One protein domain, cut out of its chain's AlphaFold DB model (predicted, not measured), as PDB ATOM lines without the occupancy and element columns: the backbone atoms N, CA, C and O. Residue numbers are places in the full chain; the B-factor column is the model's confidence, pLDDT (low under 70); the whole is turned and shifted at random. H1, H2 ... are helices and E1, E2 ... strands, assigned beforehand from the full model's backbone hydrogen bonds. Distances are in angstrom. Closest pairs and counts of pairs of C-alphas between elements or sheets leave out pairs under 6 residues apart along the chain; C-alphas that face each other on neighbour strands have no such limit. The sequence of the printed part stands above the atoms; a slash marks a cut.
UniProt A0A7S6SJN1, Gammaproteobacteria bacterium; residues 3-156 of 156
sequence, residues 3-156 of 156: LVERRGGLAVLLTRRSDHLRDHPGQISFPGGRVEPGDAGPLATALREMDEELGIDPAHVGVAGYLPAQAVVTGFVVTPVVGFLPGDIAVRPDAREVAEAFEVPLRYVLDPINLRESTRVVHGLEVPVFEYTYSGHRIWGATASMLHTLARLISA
ATOM      1  N   LEU A   3      37.707 -30.902 -30.177       98.50
ATOM      2  CA  LEU A   3      38.486 -32.099 -30.486       98.50
ATOM      3  C   LEU A   3      38.302 -33.113 -29.359       98.50
ATOM      4  O   LEU A   3      38.781 -32.908 -28.249       98.50
ATOM      5  N   VAL A   4      37.608 -34.207 -29.636       98.50
ATOM      6  CA  VAL A   4      37.310 -35.241 -28.651       98.50
ATOM      7  C   VAL A   4      38.367 -36.334 -28.690       98.50
ATOM      8  O   VAL A   4      38.711 -36.852 -29.758       98.50
ATOM      9  N   GLU A   5      38.871 -36.716 -27.523       97.62
ATOM     10  CA  GLU A   5      39.786 -37.843 -27.400       97.62
ATOM     11  C   GLU A   5      39.047 -39.169 -27.633       97.62
ATOM     12  O   GLU A   5      38.041 -39.491 -26.999       97.62
ATOM     13  N   ARG A   6      39.533 -39.984 -28.569       96.81
ATOM     14  CA  ARG A   6      39.016 -41.338 -28.815       96.81
ATOM     15  C   ARG A   6      40.179 -42.317 -28.852       96.81
ATOM     16  O   ARG A   6      41.311 -41.954 -29.161       96.81
ATOM     17  N   ARG A   7      39.894 -43.604 -28.620       92.56
ATOM     18  CA  ARG A   7      40.912 -44.676 -28.687       92.56
ATOM     19  C   ARG A   7      41.684 -44.700 -30.016       92.56
ATOM     20  O   ARG A   7      42.832 -45.115 -30.039       92.56
ATOM     21  N   GLY A   8      41.056 -44.271 -31.115       91.44
ATOM     22  CA  GLY A   8      41.660 -44.207 -32.452       91.44
ATOM     23  C   GLY A   8      42.310 -42.865 -32.811       91.44
ATOM     24  O   GLY A   8      42.557 -42.631 -33.994       91.44
ATOM     25  N   GLY A   9      42.531 -41.974 -31.842       96.38
ATOM     26  CA  GLY A   9      43.010 -40.605 -32.049       96.38
ATOM     27  C   GLY A   9      41.901 -39.563 -31.900       96.38
ATOM     28  O   GLY A   9      40.765 -39.893 -31.570       96.38
ATOM     29  N   LEU A  10      42.235 -38.295 -32.137       98.19
ATOM     30  CA  LEU A  10      41.287 -37.189 -32.004       98.19
ATOM     31  C   LEU A  10      40.164 -37.276 -33.043       98.19
ATOM     32  O   LEU A  10      40.391 -37.669 -34.193       98.19
ATOM     33  N   ALA A  11      38.970 -36.851 -32.650       98.50
ATOM     34  CA  ALA A  11      37.832 -36.642 -33.531       98.50
ATOM     35  C   ALA A  11      37.316 -35.207 -33.399       98.50
ATOM     36  O   ALA A  11      37.373 -34.616 -32.331       98.50
ATOM     37  N   VAL A  12      36.826 -34.634 -34.488       98.50
ATOM     38  CA  VAL A  12      36.201 -33.316 -34.510       98.50
ATOM     39  C   VAL A  12      34.705 -33.490 -34.289       98.50
ATOM     40  O   VAL A  12      34.059 -34.169 -35.086       98.50
ATOM     41  N   LEU A  13      34.159 -32.872 -33.243       98.62
ATOM     42  CA  LEU A  13      32.719 -32.869 -32.986       98.62
ATOM     43  C   LEU A  13      32.043 -31.734 -33.776       98.62
ATOM     44  O   LEU A  13      32.456 -30.572 -33.714       98.62
ATOM     45  N   LEU A  14      31.023 -32.097 -34.551       98.62
ATOM     46  CA  LEU A  14      30.237 -31.217 -35.412       98.62
ATOM     47  C   LEU A  14      28.747 -31.383 -35.117       98.62
ATOM     48  O   LEU A  14      28.306 -32.409 -34.597       98.62
ATOM     49  N   THR A  15      27.973 -30.373 -35.494       98.12
ATOM     50  CA  THR A  15      26.519 -30.347 -35.365       98.12
ATOM     51  C   THR A  15      25.868 -30.222 -36.735       98.12
ATOM     52  O   THR A  15      26.405 -29.586 -37.644       98.12
ATOM     53  N   ARG A  16      24.698 -30.838 -36.899       96.38
ATOM     54  CA  ARG A  16      23.759 -30.563 -37.985       96.38
ATOM     55  C   ARG A  16      22.643 -29.701 -37.417       96.38
ATOM     56  O   ARG A  16      21.913 -30.136 -36.525       96.38
ATOM     57  N   ARG A  17      22.503 -28.488 -37.949       93.19
ATOM     58  CA  ARG A  17      21.452 -27.551 -37.543       93.19
ATOM     59  C   ARG A  17      20.070 -28.127 -37.832       93.19
ATOM     60  O   ARG A  17      19.858 -28.745 -38.877       93.19
ATOM     61  N   SER A  18      19.128 -27.881 -36.930       88.75
ATOM     62  CA  SER A  18      17.741 -28.305 -37.080       88.75
ATOM     63  C   SER A  18      17.093 -27.757 -38.356       88.75
ATOM     64  O   SER A  18      17.271 -26.597 -38.726       88.75
ATOM     65  N   ASP A  19      16.305 -28.599 -39.032       84.94
ATOM     66  CA  ASP A  19      15.722 -28.288 -40.349       84.94
ATOM     67  C   ASP A  19      14.665 -27.166 -40.300       84.94
ATOM     68  O   ASP A  19      14.338 -26.568 -41.322       84.94
ATOM     69  N   HIS A  20      14.135 -26.865 -39.112       79.69
ATOM     70  CA  HIS A  20      13.104 -25.847 -38.894       79.69
ATOM     71  C   HIS A  20      13.665 -24.446 -38.587       79.69
ATOM     72  O   HIS A  20      12.891 -23.502 -38.403       79.69
ATOM     73  N   LEU A  21      14.990 -24.290 -38.512       77.75
ATOM     74  CA  LEU A  21      15.619 -22.998 -38.250       77.75
ATOM     75  C   LEU A  21      15.529 -22.078 -39.472       77.75
ATOM     76  O   LEU A  21      15.649 -22.509 -40.616       77.75
ATOM     77  N   ARG A  22      15.343 -20.776 -39.216       72.12
ATOM     78  CA  ARG A  22      15.269 -19.751 -40.272       72.12
ATOM     79  C   ARG A  22      16.592 -19.599 -41.017       72.12
ATOM     80  O   ARG A  22      16.600 -19.481 -42.238       72.12
ATOM     81  N   ASP A  23      17.689 -19.627 -40.265       72.44
ATOM     82  CA  ASP A  23      19.034 -19.446 -40.788       72.44
ATOM     83  C   ASP A  23      19.736 -20.800 -40.914       72.44
ATOM     84  O   ASP A  23      19.911 -21.531 -39.933       72.44
ATOM     85  N   HIS A  24      20.185 -21.096 -42.137       74.88
ATOM     86  CA  HIS A  24      21.039 -22.244 -42.457       74.88
ATOM     87  C   HIS A  24      20.485 -23.624 -42.027       74.88
ATOM     88  O   HIS A  24      21.229 -24.411 -41.434       74.88
ATOM     89  N   PRO A  25      19.215 -23.960 -42.334       80.56
ATOM     90  CA  PRO A  25      18.628 -25.245 -41.951       80.56
ATOM     91  C   PRO A  25      19.417 -26.421 -42.538       80.56
ATOM     92  O   PRO A  25      19.838 -26.387 -43.699       80.56
ATOM     93  N   GLY A  26      19.647 -27.450 -41.718       86.12
ATOM     94  CA  GLY A  26      20.352 -28.672 -42.108       86.12
ATOM     95  C   GLY A  26      21.853 -28.510 -42.373       86.12
ATOM     96  O   GLY A  26      22.508 -29.488 -42.740       86.12
ATOM     97  N   GLN A  27      22.423 -27.308 -42.216       91.31
ATOM     98  CA  GLN A  27      23.855 -27.099 -42.422       91.31
ATOM     99  C   GLN A  27      24.686 -27.733 -41.310       91.31
ATOM    100  O   GLN A  27      24.263 -27.816 -40.159       91.31
ATOM    101  N   ILE A  28      25.895 -28.153 -41.683       97.50
ATOM    102  CA  ILE A  28      26.875 -28.697 -40.752       97.50
ATOM    103  C   ILE A  28      27.786 -27.581 -40.272       97.50
ATOM    104  O   ILE A  28      28.425 -26.899 -41.082       97.50
ATOM    105  N   SER A  29      27.889 -27.440 -38.961       96.69
ATOM    106  CA  SER A  29      28.679 -26.411 -38.299       96.69
ATOM    107  C   SER A  29      29.434 -26.968 -37.100       96.69
ATOM    108  O   SER A  29      29.238 -28.100 -36.666       96.69
ATOM    109  N   PHE A  30      30.349 -26.159 -36.583       97.88
ATOM    110  CA  PHE A  30      30.773 -26.303 -35.196       97.88
ATOM    111  C   PHE A  30      29.670 -25.776 -34.273       97.88
ATOM    112  O   PHE A  30      28.907 -24.921 -34.731       97.88
ATOM    113  N   PRO A  31      29.622 -26.213 -33.001       96.81
ATOM    114  CA  PRO A  31      28.831 -25.501 -32.009       96.81
ATOM    115  C   PRO A  31      29.331 -24.064 -31.870       96.81
ATOM    116  O   PRO A  31      30.550 -23.824 -31.895       96.81
ATOM    117  N   GLY A  32      28.401 -23.118 -31.767       95.88
ATOM    118  CA  GLY A  32      28.725 -21.702 -31.675       95.88
ATOM    119  C   GLY A  32      27.645 -20.791 -32.244       95.88
ATOM    120  O   GLY A  32      26.937 -21.135 -33.187       95.88
ATOM    121  N   GLY A  33      27.639 -19.555 -31.760       94.94
ATOM    122  CA  GLY A  33      26.663 -18.548 -32.145       94.94
ATOM    123  C   GLY A  33      27.233 -17.137 -32.106       94.94
ATOM    124  O   GLY A  33      28.425 -16.905 -32.343       94.94
ATOM    125  N   ARG A  34      26.352 -16.161 -31.892       95.75
ATOM    126  CA  ARG A  34      26.729 -14.742 -31.870       95.75
ATOM    127  C   ARG A  34      27.208 -14.353 -30.478       95.75
ATOM    128  O   ARG A  34      26.714 -14.854 -29.481       95.75
ATOM    129  N   VAL A  35      28.134 -13.399 -30.431       96.62
ATOM    130  CA  VAL A  35      28.545 -12.779 -29.167       96.62
ATOM    131  C   VAL A  35      27.354 -12.030 -28.576       96.62
ATOM    132  O   VAL A  35      26.765 -11.176 -29.249       96.62
ATOM    133  N   GLU A  36      27.026 -12.326 -27.324       96.75
ATOM    134  CA  GLU A  36      25.973 -11.648 -26.572       96.75
ATOM    135  C   GLU A  36      26.535 -10.562 -25.638       96.75
ATOM    136  O   GLU A  36      27.712 -10.613 -25.274       96.75
ATOM    137  N   PRO A  37      25.726  -9.571 -25.196       94.50
ATOM    138  CA  PRO A  37      26.191  -8.477 -24.331       94.50
ATOM    139  C   PRO A  37      26.858  -8.897 -23.008       94.50
ATOM    140  O   PRO A  37      27.522  -8.070 -22.388       94.50
ATOM    141  N   GLY A  38      26.669 -10.143 -22.560       92.81
ATOM    142  CA  GLY A  38      27.305 -10.698 -21.361       92.81
ATOM    143  C   GLY A  38      28.589 -11.493 -21.620       92.81
ATOM    144  O   GLY A  38      29.294 -11.825 -20.667       92.81
ATOM    145  N   ASP A  39      28.913 -11.796 -22.877       96.19
ATOM    146  CA  ASP A  39      30.060 -12.633 -23.206       96.19
ATOM    147  C   ASP A  39      31.368 -11.839 -23.080       96.19
ATOM    148  O   ASP A  39      31.562 -10.794 -23.708       96.19
ATOM    149  N   ALA A  40      32.332 -12.382 -22.335       96.00
ATOM    150  CA  ALA A  40      33.688 -11.839 -22.222       96.00
ATOM    151  C   ALA A  40      34.557 -12.153 -23.465       96.00
ATOM    152  O   ALA A  40      35.708 -12.579 -23.354       96.00
ATOM    153  N   GLY A  41      33.998 -11.960 -24.661       96.44
ATOM    154  CA  GLY A  41      34.647 -12.200 -25.950       96.44
ATOM    155  C   GLY A  41      34.441 -13.612 -26.529       96.44
ATOM    156  O   GLY A  41      33.684 -14.411 -25.981       96.44
ATOM    157  N   PRO A  42      35.129 -13.942 -27.644       97.00
ATOM    158  CA  PRO A  42      34.823 -15.124 -28.457       97.00
ATOM    159  C   PRO A  42      34.942 -16.471 -27.738       97.00
ATOM    160  O   PRO A  42      34.208 -17.398 -28.066       97.00
ATOM    161  N   LEU A  43      35.855 -16.597 -26.768       98.06
ATOM    162  CA  LEU A  43      35.973 -17.820 -25.973       98.06
ATOM    163  C   LEU A  43      34.763 -18.024 -25.064       98.06
ATOM    164  O   LEU A  43      34.218 -19.121 -25.042       98.06
ATOM    165  N   ALA A  44      34.333 -16.979 -24.351       98.12
ATOM    166  CA  ALA A  44      33.152 -17.055 -23.495       98.12
ATOM    167  C   ALA A  44      31.908 -17.416 -24.320       98.12
ATOM    168  O   ALA A  44      31.193 -18.344 -23.952       98.12
ATOM    169  N   THR A  45      31.737 -16.782 -25.485       98.31
ATOM    170  CA  THR A  45      30.674 -17.121 -26.441       98.31
ATOM    171  C   THR A  45      30.741 -18.586 -26.869       98.31
ATOM    172  O   THR A  45      29.756 -19.300 -26.758       98.31
ATOM    173  N   ALA A  46      31.899 -19.074 -27.328       98.19
ATOM    174  CA  ALA A  46      32.020 -20.451 -27.811       98.19
ATOM    175  C   ALA A  46      31.743 -21.499 -26.720       98.19
ATOM    176  O   ALA A  46      31.191 -22.555 -27.018       98.19
ATOM    177  N   LEU A  47      32.137 -21.221 -25.473       98.31
ATOM    178  CA  LEU A  47      31.873 -22.102 -24.337       98.31
ATOM    179  C   LEU A  47      30.389 -22.104 -23.952       98.31
ATOM    180  O   LEU A  47      29.831 -23.181 -23.770       98.31
ATOM    181  N   ARG A  48      29.756 -20.924 -23.879       98.19
ATOM    182  CA  ARG A  48      28.318 -20.787 -23.606       98.19
ATOM    183  C   ARG A  48      27.484 -21.523 -24.653       98.19
ATOM    184  O   ARG A  48      26.662 -22.356 -24.304       98.19
ATOM    185  N   GLU A  49      27.747 -21.267 -25.927       98.12
ATOM    186  CA  GLU A  49      27.010 -21.878 -27.042       98.12
ATOM    187  C   GLU A  49      27.202 -23.398 -27.091       98.12
ATOM    188  O   GLU A  49      26.283 -24.138 -27.414       98.12
ATOM    189  N   MET A  50      28.386 -23.904 -26.732       97.88
ATOM    190  CA  MET A  50      28.609 -25.348 -26.651       97.88
ATOM    191  C   MET A  50      27.841 -25.999 -25.491       97.88
ATOM    192  O   MET A  50      27.390 -27.136 -25.630       97.88
ATOM    193  N   ASP A  51      27.674 -25.299 -24.370       97.88
ATOM    194  CA  ASP A  51      26.808 -25.756 -23.282       97.88
ATOM    195  C   ASP A  51      25.330 -25.726 -23.704       97.88
ATOM    196  O   ASP A  51      24.629 -26.727 -23.588       97.88
ATOM    197  N   GLU A  52      24.868 -24.628 -24.301       97.38
ATOM    198  CA  GLU A  52      23.483 -24.480 -24.764       97.38
ATOM    199  C   GLU A  52      23.106 -25.505 -25.846       97.38
ATOM    200  O   GLU A  52      22.068 -26.161 -25.744       97.38
ATOM    201  N   GLU A  53      23.953 -25.684 -26.863       97.69
ATOM    202  CA  GLU A  53      23.664 -26.568 -27.993       97.69
ATOM    203  C   GLU A  53      23.881 -28.053 -27.673       97.69
ATOM    204  O   GLU A  53      23.198 -28.902 -28.251       97.69
ATOM    205  N   LEU A  54      24.859 -28.391 -26.820       98.00
ATOM    206  CA  LEU A  54      25.338 -29.770 -26.631       98.00
ATOM    207  C   LEU A  54      25.353 -30.248 -25.174       98.00
ATOM    208  O   LEU A  54      25.683 -31.416 -24.937       98.00
ATOM    209  N   GLY A  55      25.019 -29.396 -24.205       97.81
ATOM    210  CA  GLY A  55      25.038 -29.714 -22.775       97.81
ATOM    211  C   GLY A  55      26.431 -30.040 -22.235       97.81
ATOM    212  O   GLY A  55      26.556 -30.852 -21.314       97.81
ATOM    213  N   ILE A  56      27.480 -29.500 -22.862       98.19
ATOM    214  CA  ILE A  56      28.873 -29.739 -22.478       98.19
ATOM    215  C   ILE A  56      29.326 -28.615 -21.550       98.19
ATOM    216  O   ILE A  56      29.596 -27.503 -22.000       98.19
ATOM    217  N   ASP A  57      29.489 -28.948 -20.269       97.50
ATOM    218  CA  ASP A  57      29.985 -28.015 -19.255       97.50
ATOM    219  C   ASP A  57      31.377 -27.462 -19.652       97.50
ATOM    220  O   ASP A  57      32.311 -28.254 -19.865       97.50
ATOM    221  N   PRO A  58      31.545 -26.123 -19.714       96.81
ATOM    222  CA  PRO A  58      32.814 -25.460 -20.007       96.81
ATOM    223  C   PRO A  58      34.005 -25.929 -19.160       96.81
ATOM    224  O   PRO A  58      35.145 -25.858 -19.621       96.81
ATOM    225  N   ALA A  59      33.773 -26.433 -17.943       97.12
ATOM    226  CA  ALA A  59      34.818 -26.955 -17.064       97.12
ATOM    227  C   ALA A  59      35.537 -28.194 -17.631       97.12
ATOM    228  O   ALA A  59      36.673 -28.473 -17.242       97.12
ATOM    229  N   HIS A  60      34.916 -28.924 -18.563       96.56
ATOM    230  CA  HIS A  60      35.532 -30.080 -19.223       96.56
ATOM    231  C   HIS A  60      36.392 -29.706 -20.437       96.56
ATOM    232  O   HIS A  60      36.963 -30.587 -21.078       96.56
ATOM    233  N   VAL A  61      36.480 -28.421 -20.788       97.81
ATOM    234  CA  VAL A  61      37.079 -27.975 -22.047       97.81
ATOM    235  C   VAL A  61      38.522 -27.535 -21.832       97.81
ATOM    236  O   VAL A  61      38.799 -26.479 -21.263       97.81
ATOM    237  N   GLY A  62      39.466 -28.311 -22.360       98.19
ATOM    238  CA  GLY A  62      40.870 -27.914 -22.427       98.19
ATOM    239  C   GLY A  62      41.112 -26.960 -23.596       98.19
ATOM    240  O   GLY A  62      41.321 -27.411 -24.720       98.19
ATOM    241  N   VAL A  63      41.077 -25.646 -23.370       98.06
ATOM    242  CA  VAL A  63      41.251 -24.649 -24.445       98.06
ATOM    243  C   VAL A  63      42.687 -24.663 -24.977       98.06
ATOM    244  O   VAL A  63      43.635 -24.430 -24.231       98.06
ATOM    245  N   ALA A  64      42.842 -24.891 -26.283       97.19
ATOM    246  CA  ALA A  64      44.139 -24.891 -26.962       97.19
ATOM    247  C   ALA A  64      44.514 -23.501 -27.497       97.19
ATOM    248  O   ALA A  64      45.681 -23.119 -27.491       97.19
ATOM    249  N   GLY A  65      43.524 -22.741 -27.972       97.00
ATOM    250  CA  GLY A  65      43.727 -21.406 -28.523       97.00
ATOM    251  C   GLY A  65      42.722 -21.065 -29.616       97.00
ATOM    252  O   GLY A  65      41.625 -21.621 -29.672       97.00
ATOM    253  N   TYR A  66      43.111 -20.148 -30.494       97.94
ATOM    254  CA  TYR A  66      42.270 -19.639 -31.573       97.94
ATOM    255  C   TYR A  66      42.910 -19.920 -32.929       97.94
ATOM    256  O   TYR A  66      44.131 -19.845 -33.073       97.94
ATOM    257  N   LEU A  67      42.080 -20.177 -33.936       97.31
ATOM    258  CA  LEU A  67      42.494 -20.030 -35.328       97.31
ATOM    259  C   LEU A  67      42.372 -18.562 -35.765       97.31
ATOM    260  O   LEU A  67      41.641 -17.795 -35.129       97.31
ATOM    261  N   PRO A  68      43.032 -18.159 -36.869       95.62
ATOM    262  CA  PRO A  68      42.793 -16.856 -37.473       95.62
ATOM    263  C   PRO A  68      41.301 -16.621 -37.724       95.62
ATOM    264  O   PRO A  68      40.597 -17.513 -38.203       95.62
ATOM    265  N   ALA A  69      40.828 -15.416 -37.411       95.62
ATOM    266  CA  ALA A  69      39.446 -15.037 -37.660       95.62
ATOM    267  C   ALA A  69      39.137 -15.061 -39.166       95.62
ATOM    268  O   ALA A  69      39.961 -14.656 -39.990       95.62
ATOM    269  N   GLN A  70      37.944 -15.528 -39.524       92.50
ATOM    270  CA  GLN A  70      37.517 -15.705 -40.907       92.50
ATOM    271  C   GLN A  70      36.257 -14.888 -41.185       92.50
ATOM    272  O   GLN A  70      35.229 -15.069 -40.532       92.50
ATOM    273  N   ALA A  71      36.320 -14.004 -42.180       90.06
ATOM    274  CA  ALA A  71      35.125 -13.371 -42.725       90.06
ATOM    275  C   ALA A  71      34.326 -14.406 -43.531       90.06
ATOM    276  O   ALA A  71      34.885 -15.121 -44.365       90.06
ATOM    277  N   VAL A  72      33.021 -14.483 -43.288       86.81
ATOM    278  CA  VAL A  72      32.114 -15.397 -43.989       86.81
ATOM    279  C   VAL A  72      31.137 -14.622 -44.869       86.81
ATOM    280  O   VAL A  72      30.843 -13.454 -44.625       86.81
ATOM    281  N   VAL A  73      30.603 -15.281 -45.900       81.12
ATOM    282  CA  VAL A  73      29.750 -14.657 -46.937       81.12
ATOM    283  C   VAL A  73      28.476 -13.995 -46.401       81.12
ATOM    284  O   VAL A  73      27.873 -13.178 -47.085       81.12
ATOM    285  N   THR A  74      28.066 -14.332 -45.181       80.25
ATOM    286  CA  THR A  74      26.921 -13.739 -44.484       80.25
ATOM    287  C   THR A  74      27.243 -12.401 -43.810       80.25
ATOM    288  O   THR A  74      26.372 -11.826 -43.168       80.25
ATOM    289  N   GLY A  75      28.475 -11.892 -43.945       84.75
ATOM    290  CA  GLY A  75      28.908 -10.605 -43.389       84.75
ATOM    291  C   GLY A  75      29.412 -10.674 -41.944       84.75
ATOM    292  O   GLY A  75      29.758  -9.644 -41.371       84.75
ATOM    293  N   PHE A  76      29.482 -11.870 -41.356       89.94
ATOM    294  CA  PHE A  76      30.058 -12.083 -40.028       89.94
ATOM    295  C   PHE A  76      31.568 -12.328 -40.095       89.94
ATOM    296  O   PHE A  76      32.104 -12.787 -41.106       89.94
ATOM    297  N   VAL A  77      32.241 -12.075 -38.973       94.94
ATOM    298  CA  VAL A  77      33.606 -12.535 -38.714       94.94
ATOM    299  C   VAL A  77      33.533 -13.619 -37.649       94.94
ATOM    300  O   VAL A  77      33.096 -13.368 -36.528       94.94
ATOM    301  N   VAL A  78      33.944 -14.829 -38.008       96.56
ATOM    302  CA  VAL A  78      33.966 -15.986 -37.111       96.56
ATOM    303  C   VAL A  78      35.362 -16.115 -36.517       96.56
ATOM    304  O   VAL A  78      36.347 -16.098 -37.251       96.56
ATOM    305  N   THR A  79      35.458 -16.265 -35.195       97.81
ATOM    306  CA  THR A  79      36.724 -16.542 -34.495       97.81
ATOM    307  C   THR A  79      36.707 -17.987 -33.994       97.81
ATOM    308  O   THR A  79      36.037 -18.265 -32.998       97.81
ATOM    309  N   PRO A  80      37.390 -18.933 -34.664       98.00
ATOM    310  CA  PRO A  80      37.307 -20.338 -34.287       98.00
ATOM    311  C   PRO A  80      38.140 -20.609 -33.033       98.00
ATOM    312  O   PRO A  80      39.355 -20.415 -33.032       98.00
ATOM    313  N   VAL A  81      37.495 -21.097 -31.977       98.50
ATOM    314  CA  VAL A  81      38.157 -21.545 -30.742       98.50
ATOM    315  C   VAL A  81      38.448 -23.038 -30.845       98.50
ATOM    316  O   VAL A  81      37.539 -23.817 -31.139       98.50
ATOM    317  N   VAL A  82      39.686 -23.459 -30.608       98.44
ATOM    318  CA  VAL A  82      40.089 -24.873 -30.578       98.44
ATOM    319  C   VAL A  82      40.170 -25.331 -29.126       98.44
ATOM    320  O   VAL A  82      40.805 -24.673 -28.300       98.44
ATOM    321  N   GLY A  83      39.537 -26.459 -28.812       98.12
ATOM    322  CA  GLY A  83      39.544 -27.022 -27.464       98.12
ATOM    323  C   GLY A  83      39.451 -28.540 -27.479       98.12
ATOM    324  O   GLY A  83      38.897 -29.116 -28.414       98.12
ATOM    325  N   PHE A  84      40.004 -29.169 -26.450       98.44
ATOM    326  CA  PHE A  84      39.991 -30.610 -26.237       98.44
ATOM    327  C   PHE A  84      38.868 -31.013 -25.285       98.44
ATOM    328  O   PHE A  84      38.602 -30.312 -24.307       98.44
ATOM    329  N   LEU A  85      38.238 -32.149 -25.574       98.44
ATOM    330  CA  LEU A  85      37.198 -32.757 -24.753       98.44
ATOM    331  C   LEU A  85      37.590 -34.189 -24.345       98.44
ATOM    332  O   LEU A  85      38.141 -34.924 -25.176       98.44
ATOM    333  N   PRO A  86      37.256 -34.616 -23.111       97.56
ATOM    334  CA  PRO A  86      37.475 -35.979 -22.643       97.56
ATOM    335  C   PRO A  86      36.769 -37.025 -23.501       97.56
ATOM    336  O   PRO A  86      35.719 -36.782 -24.102       97.56
ATOM    337  N   GLY A  87      37.318 -38.238 -23.511       96.44
ATOM    338  CA  GLY A  87      36.780 -39.320 -24.326       96.44
ATOM    339  C   GLY A  87      35.438 -39.899 -23.867       96.44
ATOM    340  O   GLY A  87      34.760 -40.582 -24.629       96.44
ATOM    341  N   ASP A  88      35.019 -39.617 -22.650       95.31
ATOM    342  CA  ASP A  88      33.748 -40.036 -22.066       95.31
ATOM    343  C   ASP A  88      32.743 -38.884 -21.944       95.31
ATOM    344  O   ASP A  88      31.702 -39.046 -21.306       95.31
ATOM    345  N   ILE A  89      33.021 -37.737 -22.583       96.25
ATOM    346  CA  ILE A  89      32.134 -36.575 -22.539       96.25
ATOM    347  C   ILE A  89      30.728 -36.938 -23.035       96.25
ATOM    348  O   ILE A  89      30.544 -37.505 -24.117       96.25
ATOM    349  N   ALA A  90      29.719 -36.612 -22.228       95.12
ATOM    350  CA  ALA A  90      28.327 -36.806 -22.598       95.12
ATOM    351  C   ALA A  90      27.865 -35.650 -23.490       95.12
ATOM    352  O   ALA A  90      27.926 -34.495 -23.081       95.12
ATOM    353  N   VAL A  91      27.367 -35.971 -24.682       97.00
ATOM    354  CA  VAL A  91      26.796 -34.993 -25.616       97.00
ATOM    355  C   VAL A  91      25.276 -35.090 -25.555       97.00
ATOM    356  O   VAL A  91      24.709 -36.171 -25.731       97.00
ATOM    357  N   ARG A  92      24.611 -33.967 -25.284       97.19
ATOM    358  CA  ARG A  92      23.155 -33.846 -25.148       97.19
ATOM    359  C   ARG A  92      22.656 -32.723 -26.061       97.19
ATOM    360  O   ARG A  92      22.501 -31.602 -25.590       97.19
ATOM    361  N   PRO A  93      22.421 -33.008 -27.353       96.94
ATOM    362  CA  PRO A  93      21.997 -31.985 -28.297       96.94
ATOM    363  C   PRO A  93      20.657 -31.360 -27.905       96.94
ATOM    364  O   PRO A  93      19.694 -32.085 -27.629       96.94
ATOM    365  N   ASP A  94      20.567 -30.033 -27.930       96.62
ATOM    366  CA  ASP A  94      19.287 -29.341 -27.841       96.62
ATOM    367  C   ASP A  94      18.546 -29.460 -29.174       96.62
ATOM    368  O   ASP A  94      18.891 -28.814 -30.161       96.62
ATOM    369  N   ALA A  95      17.475 -30.254 -29.194       93.44
ATOM    370  CA  ALA A  95      16.675 -30.512 -30.390       93.44
ATOM    371  C   ALA A  95      16.062 -29.244 -31.024       93.44
ATOM    372  O   ALA A  95      15.665 -29.270 -32.196       93.44
ATOM    373  N   ARG A  96      15.975 -28.131 -30.281       92.44
ATOM    374  CA  ARG A  96      15.551 -26.835 -30.831       92.44
ATOM    375  C   ARG A  96      16.542 -26.312 -31.870       92.44
ATOM    376  O   ARG A  96      16.123 -25.708 -32.850       92.44
ATOM    377  N   GLU A  97      17.830 -26.599 -31.710       91.38
ATOM    378  CA  GLU A  97      18.892 -26.012 -32.534       91.38
ATOM    379  C   GLU A  97      19.714 -27.052 -33.295       91.38
ATOM    380  O   GLU A  97      20.090 -26.836 -34.451       91.38
ATOM    381  N   VAL A  98      19.931 -28.214 -32.683       96.38
ATOM    382  CA  VAL A  98      20.785 -29.285 -33.183       96.38
ATOM    383  C   VAL A  98      19.951 -30.536 -33.435       96.38
ATOM    384  O   VAL A  98      19.475 -31.195 -32.512       96.38
ATOM    385  N   ALA A  99      19.812 -30.905 -34.707       95.62
ATOM    386  CA  ALA A  99      19.152 -32.151 -35.087       95.62
ATOM    387  C   ALA A  99      20.059 -33.372 -34.897       95.62
ATOM    388  O   ALA A  99      19.566 -34.482 -34.709       95.62
ATOM    389  N   GLU A 100      21.374 -33.181 -34.986       96.56
ATOM    390  CA  GLU A 100      22.357 -34.252 -34.857       96.56
ATOM    391  C   GLU A 100      23.700 -33.690 -34.392       96.56
ATOM    392  O   GLU A 100      24.134 -32.641 -34.864       96.56
ATOM    393  N   ALA A 101      24.378 -34.415 -33.505       97.75
ATOM    394  CA  ALA A 101      25.782 -34.195 -33.184       97.75
ATOM    395  C   ALA A 101      26.566 -35.449 -33.566       97.75
ATOM    396  O   ALA A 101      26.180 -36.562 -33.206       97.75
ATOM    397  N   PHE A 102      27.648 -35.274 -34.316       98.00
ATOM    398  CA  PHE A 102      28.427 -36.382 -34.856       98.00
ATOM    399  C   PHE A 102      29.912 -36.030 -34.920       98.00
ATOM    400  O   PHE A 102      30.315 -34.869 -34.860       98.00
ATOM    401  N   GLU A 103      30.742 -37.058 -35.049       98.12
ATOM    402  CA  GLU A 103      32.192 -36.925 -35.020       98.12
ATOM    403  C   GLU A 103      32.828 -37.302 -36.352       98.12
ATOM    404  O   GLU A 103      32.466 -38.297 -36.981       98.12
ATOM    405  N   VAL A 104      33.842 -36.535 -36.747       98.38
ATOM    406  CA  VAL A 104      34.707 -36.838 -37.890       98.38
ATOM    407  C   VAL A 104      36.116 -37.094 -37.363       98.38
ATOM    408  O   VAL A 104      36.681 -36.200 -36.735       98.38
ATOM    409  N   PRO A 105      36.740 -38.261 -37.599       98.31
ATOM    410  CA  PRO A 105      38.115 -38.495 -37.168       98.31
ATOM    411  C   PRO A 105      39.042 -37.383 -37.673       98.31
ATOM    412  O   PRO A 105      39.045 -37.087 -38.864       98.31
ATOM    413  N   LEU A 106      39.874 -36.792 -36.811       98.12
ATOM    414  CA  LEU A 106      40.765 -35.698 -37.214       98.12
ATOM    415  C   LEU A 106      41.707 -36.148 -38.339       98.12
ATOM    416  O   LEU A 106      41.909 -35.417 -39.298       98.12
ATOM    417  N   ARG A 107      42.182 -37.398 -38.299       97.31
ATOM    418  CA  ARG A 107      42.966 -38.000 -39.394       97.31
ATOM    419  C   ARG A 107      42.258 -37.972 -40.757       97.31
ATOM    420  O   ARG A 107      42.933 -37.903 -41.770       97.31
ATOM    421  N   TYR A 108      40.923 -38.034 -40.786       97.81
ATOM    422  CA  TYR A 108      40.143 -37.939 -42.022       97.81
ATOM    423  C   TYR A 108      40.210 -36.517 -42.587       97.81
ATOM    424  O   TYR A 108      40.400 -36.342 -43.785       97.81
ATOM    425  N   VAL A 109      40.113 -35.512 -41.711       97.44
ATOM    426  CA  VAL A 109      40.253 -34.090 -42.061       97.44
ATOM    427  C   VAL A 109      41.674 -33.762 -42.528       97.44
ATOM    428  O   VAL A 109      41.845 -32.965 -43.445       97.44
ATOM    429  N   LEU A 110      42.692 -34.360 -41.901       96.88
ATOM    430  CA  LEU A 110      44.101 -34.111 -42.223       96.88
ATOM    431  C   LEU A 110      44.563 -34.772 -43.526       96.88
ATOM    432  O   LEU A 110      45.569 -34.344 -44.085       96.88
ATOM    433  N   ASP A 111      43.869 -35.808 -43.996       96.94
ATOM    434  CA  ASP A 111      44.221 -36.505 -45.229       96.94
ATOM    435  C   ASP A 111      43.730 -35.710 -46.459       96.94
ATOM    436  O   ASP A 111      42.514 -35.591 -46.669       96.94
ATOM    437  N   PRO A 112      44.645 -35.186 -47.303       94.81
ATOM    438  CA  PRO A 112      44.283 -34.360 -48.451       94.81
ATOM    439  C   PRO A 112      43.379 -35.065 -49.464       94.81
ATOM    440  O   PRO A 112      42.679 -34.383 -50.208       94.81
ATOM    441  N   ILE A 113      43.346 -36.405 -49.495       97.19
ATOM    442  CA  ILE A 113      42.474 -37.150 -50.417       97.19
ATOM    443  C   ILE A 113      40.983 -36.911 -50.137       97.19
ATOM    444  O   ILE A 113      40.146 -37.063 -51.029       97.19
ATOM    445  N   ASN A 114      40.646 -36.535 -48.900       97.75
ATOM    446  CA  ASN A 114      39.272 -36.303 -48.465       97.75
ATOM    447  C   ASN A 114      38.815 -34.856 -48.686       97.75
ATOM    448  O   ASN A 114      37.620 -34.572 -48.573       97.75
ATOM    449  N   LEU A 115      39.748 -33.952 -48.998       97.38
ATOM    450  CA  LEU A 115      39.459 -32.556 -49.281       97.38
ATOM    451  C   LEU A 115      39.122 -32.379 -50.761       97.38
ATOM    452  O   LEU A 115      39.905 -32.704 -51.651       97.38
ATOM    453  N   ARG A 116      37.965 -31.779 -51.026       97.38
ATOM    454  CA  ARG A 116      37.618 -31.244 -52.340       97.38
ATOM    455  C   ARG A 116      37.742 -29.734 -52.310       97.38
ATOM    456  O   ARG A 116      37.135 -29.074 -51.468       97.38
ATOM    457  N   GLU A 117      38.499 -29.200 -53.253       95.81
ATOM    458  CA  GLU A 117      38.630 -27.766 -53.473       95.81
ATOM    459  C   GLU A 117      37.974 -27.394 -54.802       95.81
ATOM    460  O   GLU A 117      38.097 -28.093 -55.809       95.81
ATOM    461  N   SER A 118      37.231 -26.296 -54.789       94.56
ATOM    462  CA  SER A 118      36.607 -25.701 -55.965       94.56
ATOM    463  C   SER A 118      36.673 -24.183 -55.853       94.56
ATOM    464  O   SER A 118      36.870 -23.656 -54.764       94.56
ATOM    465  N   THR A 119      36.467 -23.466 -56.952       93.38
ATOM    466  CA  THR A 119      36.450 -21.998 -56.945       93.38
ATOM    467  C   THR A 119      35.028 -21.500 -57.160       93.38
ATOM    468  O   THR A 119      34.299 -22.019 -58.009       93.38
ATOM    469  N   ARG A 120      34.618 -20.471 -56.415       90.25
ATOM    470  CA  ARG A 120      33.380 -19.724 -56.680       90.25
ATOM    471  C   ARG A 120      33.686 -18.254 -56.887       90.25
ATOM    472  O   ARG A 120      34.527 -17.690 -56.202       90.25
ATOM    473  N   VAL A 121      32.942 -17.625 -57.791       88.94
ATOM    474  CA  VAL A 121      32.999 -16.175 -57.980       88.94
ATOM    475  C   VAL A 121      32.028 -15.506 -57.009       88.94
ATOM    476  O   VAL A 121      30.821 -15.744 -57.071       88.94
ATOM    477  N   VAL A 122      32.546 -14.668 -56.116       83.44
ATOM    478  CA  VAL A 122      31.776 -13.869 -55.154       83.44
ATOM    479  C   VAL A 122      32.151 -12.407 -55.364       83.44
ATOM    480  O   VAL A 122      33.315 -12.045 -55.251       83.44
ATOM    481  N   HIS A 123      31.179 -11.565 -55.730       84.38
ATOM    482  CA  HIS A 123      31.415 -10.151 -56.073       84.38
ATOM    483  C   HIS A 123      32.533  -9.928 -57.118       84.38
ATOM    484  O   HIS A 123      33.265  -8.946 -57.054       84.38
ATOM    485  N   GLY A 124      32.673 -10.844 -58.085       88.44
ATOM    486  CA  GLY A 124      33.702 -10.774 -59.130       88.44
ATOM    487  C   GLY A 124      35.086 -11.285 -58.711       88.44
ATOM    488  O   GLY A 124      35.989 -11.294 -59.540       88.44
ATOM    489  N   LEU A 125      35.251 -11.738 -57.466       86.12
ATOM    490  CA  LEU A 125      36.484 -12.338 -56.963       86.12
ATOM    491  C   LEU A 125      36.369 -13.860 -56.937       86.12
ATOM    492  O   LEU A 125      35.354 -14.403 -56.502       86.12
ATOM    493  N   GLU A 126      37.422 -14.542 -57.372       90.56
ATOM    494  CA  GLU A 126      37.560 -15.985 -57.212       90.56
ATOM    495  C   GLU A 126      37.918 -16.321 -55.762       90.56
ATOM    496  O   GLU A 126      38.939 -15.878 -55.236       90.56
ATOM    497  N   VAL A 127      37.055 -17.096 -55.110       88.94
ATOM    498  CA  VAL A 127      37.204 -17.515 -53.717       88.94
ATOM    499  C   VAL A 127      37.249 -19.043 -53.665       88.94
ATOM    500  O   VAL A 127      36.354 -19.688 -54.231       88.94
ATOM    501  N   PRO A 128      38.249 -19.643 -52.994       91.06
ATOM    502  CA  PRO A 128      38.296 -21.084 -52.813       91.06
ATOM    503  C   PRO A 128      37.154 -21.547 -51.903       91.06
ATOM    504  O   PRO A 128      36.788 -20.900 -50.919       91.06
ATOM    505  N   VAL A 129      36.593 -22.701 -52.235       93.75
ATOM    506  CA  VAL A 129      35.537 -23.378 -51.494       93.75
ATOM    507  C   VAL A 129      35.984 -24.799 -51.229       93.75
ATOM    508  O   VAL A 129      36.201 -25.585 -52.151       93.75
ATOM    509  N   PHE A 130      36.068 -25.107 -49.944       96.69
ATOM    510  CA  PHE A 130      36.468 -26.404 -49.434       96.69
ATOM    511  C   PHE A 130      35.244 -27.247 -49.088       96.69
ATOM    512  O   PHE A 130      34.216 -26.730 -48.631       96.69
ATOM    513  N   GLU A 131      35.373 -28.551 -49.285       97.69
ATOM    514  CA  GLU A 131      34.338 -29.525 -48.981       97.69
ATOM    515  C   GLU A 131      34.943 -30.862 -48.542       97.69
ATOM    516  O   GLU A 131      35.924 -31.333 -49.112       97.69
ATOM    517  N   TYR A 132      34.299 -31.494 -47.563       98.19
ATOM    518  CA  TYR A 132      34.515 -32.880 -47.161       98.19
ATOM    519  C   TYR A 132      33.185 -33.637 -47.247       98.19
ATOM    520  O   TYR A 132      32.113 -33.062 -47.041       98.19
ATOM    521  N   THR A 133      33.240 -34.942 -47.520       97.62
ATOM    522  CA  THR A 133      32.063 -35.825 -47.466       97.62
ATOM    523  C   THR A 133      32.344 -37.006 -46.552       97.62
ATOM    524  O   THR A 133      33.116 -37.882 -46.916       97.62
ATOM    525  N   TYR A 134      31.697 -37.070 -45.390       97.88
ATOM    526  CA  TYR A 134      31.945 -38.117 -44.399       97.88
ATOM    527  C   TYR A 134      30.639 -38.761 -43.942       97.88
ATOM    528  O   TYR A 134      29.752 -38.067 -43.471       97.88
ATOM    529  N   SER A 135      30.491 -40.083 -44.063       95.25
ATOM    530  CA  SER A 135      29.301 -40.811 -43.574       95.25
ATOM    531  C   SER A 135      27.959 -40.183 -44.000       95.25
ATOM    532  O   SER A 135      27.070 -39.988 -43.181       95.25
ATOM    533  N   GLY A 136      27.833 -39.796 -45.276       93.44
ATOM    534  CA  GLY A 136      26.632 -39.141 -45.823       93.44
ATOM    535  C   GLY A 136      26.515 -37.638 -45.533       93.44
ATOM    536  O   GLY A 136      25.685 -36.962 -46.136       93.44
ATOM    537  N   HIS A 137      27.382 -37.093 -44.682       96.81
ATOM    538  CA  HIS A 137      27.424 -35.682 -44.332       96.81
ATOM    539  C   HIS A 137      28.292 -34.885 -45.300       96.81
ATOM    540  O   HIS A 137      29.465 -35.201 -45.510       96.81
ATOM    541  N   ARG A 138      27.732 -33.806 -45.848       96.75
ATOM    542  CA  ARG A 138      28.457 -32.844 -46.683       96.75
ATOM    543  C   ARG A 138      28.883 -31.645 -45.840       96.75
ATOM    544  O   ARG A 138      28.055 -30.810 -45.481       96.75
ATOM    545  N   ILE A 139      30.176 -31.544 -45.559       98.06
ATOM    546  CA  ILE A 139      30.775 -30.484 -44.743       98.06
ATOM    547  C   ILE A 139      31.407 -29.481 -45.700       98.06
ATOM    548  O   ILE A 139      32.359 -29.820 -46.392       98.06
ATOM    549  N   TRP A 140      30.886 -28.261 -45.779       95.31
ATOM    550  CA  TRP A 140      31.292 -27.298 -46.809       95.31
ATOM    551  C   TRP A 140      31.268 -25.858 -46.286       95.31
ATOM    552  O   TRP A 140      30.793 -25.588 -45.181       95.31
ATOM    553  N   GLY A 141      31.796 -24.923 -47.078       91.94
ATOM    554  CA  GLY A 141      31.746 -23.494 -46.760       91.94
ATOM    555  C   GLY A 141      32.611 -23.126 -45.553       91.94
ATOM    556  O   GLY A 141      33.749 -23.582 -45.446       91.94
ATOM    557  N   ALA A 142      32.086 -22.293 -44.648       93.44
ATOM    558  CA  ALA A 142      32.834 -21.790 -43.490       93.44
ATOM    559  C   ALA A 142      33.377 -22.924 -42.603       93.44
ATOM    560  O   ALA A 142      34.542 -22.896 -42.216       93.44
ATOM    561  N   THR A 143      32.574 -23.961 -42.353       96.69
ATOM    562  CA  THR A 143      32.976 -25.136 -41.563       96.69
ATOM    563  C   THR A 143      34.176 -25.847 -42.183       96.69
ATOM    564  O   THR A 143      35.187 -26.061 -41.514       96.69
ATOM    565  N   ALA A 144      34.109 -26.152 -43.480       97.38
ATOM    566  CA  ALA A 144      35.213 -26.791 -44.193       97.38
ATOM    567  C   ALA A 144      36.449 -25.882 -44.313       97.38
ATOM    568  O   ALA A 144      37.570 -26.374 -44.231       97.38
ATOM    569  N   SER A 145      36.263 -24.564 -44.442       96.06
ATOM    570  CA  SER A 145      37.357 -23.582 -44.449       96.06
ATOM    571  C   SER A 145      38.120 -23.540 -43.120       96.06
ATOM    572  O   SER A 145      39.355 -23.554 -43.101       96.06
ATOM    573  N   MET A 146      37.402 -23.551 -41.992       97.38
ATOM    574  CA  MET A 146      38.002 -23.643 -40.657       97.38
ATOM    575  C   MET A 146      38.749 -24.971 -40.468       97.38
ATOM    576  O   MET A 146      39.885 -24.970 -39.994       97.38
ATOM    577  N   LEU A 147      38.158 -26.095 -40.896       98.06
ATOM    578  CA  LEU A 147      38.821 -27.407 -40.885       98.06
ATOM    579  C   LEU A 147      40.100 -27.412 -41.730       98.06
ATOM    580  O   LEU A 147      41.130 -27.904 -41.279       98.06
ATOM    581  N   HIS A 148      40.053 -26.831 -42.929       97.06
ATOM    582  CA  HIS A 148      41.215 -26.720 -43.807       97.06
ATOM    583  C   HIS A 148      42.322 -25.856 -43.183       97.06
ATOM    584  O   HIS A 148      43.495 -26.218 -43.238       97.06
ATOM    585  N   THR A 149      41.959 -24.751 -42.524       96.69
ATOM    586  CA  THR A 149      42.920 -23.901 -41.802       96.69
ATOM    587  C   THR A 149      43.580 -24.657 -40.652       96.69
ATOM    588  O   THR A 149      44.802 -24.615 -40.528       96.69
ATOM    589  N   LEU A 150      42.805 -25.398 -39.852       96.81
ATOM    590  CA  LEU A 150      43.355 -26.266 -38.809       96.81
ATOM    591  C   LEU A 150      44.317 -27.306 -39.397       96.81
ATOM    592  O   LEU A 150      45.428 -27.458 -38.898       96.81
ATOM    593  N   ALA A 151      43.915 -27.987 -40.474       96.69
ATOM    594  CA  ALA A 151      44.734 -29.012 -41.117       96.69
ATOM    595  C   ALA A 151      46.074 -28.455 -41.612       96.69
ATOM    596  O   ALA A 151      47.117 -29.064 -41.392       96.69
ATOM    597  N   ARG A 152      46.067 -27.258 -42.210       95.12
ATOM    598  CA  ARG A 152      47.294 -26.583 -42.648       95.12
ATOM    599  C   ARG A 152      48.221 -26.194 -41.501       95.12
ATOM    600  O   ARG A 152      49.424 -26.184 -41.712       95.12
ATOM    601  N   LEU A 153      47.682 -25.859 -40.328       94.06
ATOM    602  CA  LEU A 153      48.488 -25.501 -39.156       94.06
ATOM    603  C   LEU A 153      49.101 -26.722 -38.467       94.06
ATOM    604  O   LEU A 153      50.187 -26.611 -37.914       94.06
ATOM    605  N   ILE A 154      48.417 -27.868 -38.486       91.25
ATOM    606  CA  ILE A 154      48.913 -29.112 -37.874       91.25
ATOM    607  C   ILE A 154      49.956 -29.799 -38.764       91.25
ATOM    608  O   ILE A 154      50.875 -30.430 -38.253       91.25
ATOM    609  N   SER A 155      49.806 -29.695 -40.084       84.25
ATOM    610  CA  SER A 155      50.693 -30.344 -41.059       84.25
ATOM    611  C   SER A 155      51.908 -29.495 -41.470       84.25
ATOM    612  O   SER A 155      52.631 -29.905 -42.379       84.25
ATOM    613  N   ALA A 156      52.093 -28.314 -40.871       63.00
ATOM    614  CA  ALA A 156      53.231 -27.419 -41.106       63.00
ATOM    615  C   ALA A 156      54.425 -27.784 -40.214       63.00
ATOM    616  O   ALA A 156      55.565 -27.699 -40.726       63.00
TER     617      ALA A 156
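AT A GLANCE: This is residues 3 to 156 of the 156 residues of a protein of Gammaproteobacteria bacterium (UniProt A0A7S6SJN1). A strongly twisted sheet of five strands has the helix H1 over one face and the short helix H2 on the other. Next to it a long, narrow three-stranded sheet, E6 to E8, reaches away at the E6 and E7 hairpin, and the helix H3 packs on E7 and on H2. The printed part has 154 residues, with three named helices and eight named strands in the order E1 E2 H1 E3 E4 E5 H2 E6 E7 E8 H3. The large sheet is mixed, in the order E3 E4 E1 E2 E5, and the small one is antiparallel, E6 E7 E8; the class is mixed, helices and strands. The whole is compact, with a radius of gyration of the C-alphas of 15.2 A and spans of 43 by 38 by 29 A.

IN THESE COORDINATES: In the large sheet, E1 is residues 3 to 6, starting at C-alpha 3 at (38.486, -32.099, -30.486), E2 is 9 to 17, 25.8 A long, E3 is 62 to 66, E4 is 81 to 85, and E5 is 98 to 105, 20.0 A long. H1 is residues 42 to 54, 17.5 A, and H2 is 106 to 110. In the small sheet, E6 is residues 116 to 122, 18.5 A, E7 is 125 to 134, 29.0 A, and E8 is 137 to 140. H3 is residues 142 to 154, 18.5 A, ending at C-alpha 154 at (48.913, -29.112, -37.874).

HOW THE PARTS SIT: The hairpin E1 and E2 is antiparallel, with N 4 and O 11 at 2.7 A. E2 and E5 are antiparallel, with N 12 and O 104 at 2.7 A. E4 and E1 are parallel, with N 3 and O 83 at 2.8 A. The hairpin E3 and E4 has N 82 and O 65 at 2.8 A. E2, H1 and E3 form a split strand-helix-strand unit, two strands of one sheet that are not neighbours, with a helix between them in the chain and E4 and E1 between them in the sheet; its crossover is right-handed. H1 is on this sheet at a height of 8.2 A; its closest C-alpha pair with E4 is Leu 43 and Val 81, 6.4 A. H2 is on the opposite face, at a height of 5.2 A. E6, E7 and E8 form a meander, each strand the antiparallel neighbour of the one before; N 129 and O 118 are 2.7 A apart, and N 132 and O 139 are 2.8 A apart. H3 is on this sheet, making two layers, and stands up from it at 50 degrees; the closest C-alphas of E7 and H3, Phe 130 and Ala 144, are 5.4 A apart. H3 touches H2 with residues 147 to 151 alone, closest at the C-alphas of Leu 110 and Ala 151, 5.3 A. H1 and H3 are apart. In H1, H2 and H3 every O i to N i+4 pair is within hydrogen-bond range.

THE WHOLE: The C-alphas of Asp 88 and Gly 124, the two farthest apart, are 47.2 A from each other. The printed part has no cut. The links E2 to H1, E3 to E4 and E4 to E5 are long. The mean pLDDT of the printed part is 94.4, and residue 156 alone is under 70.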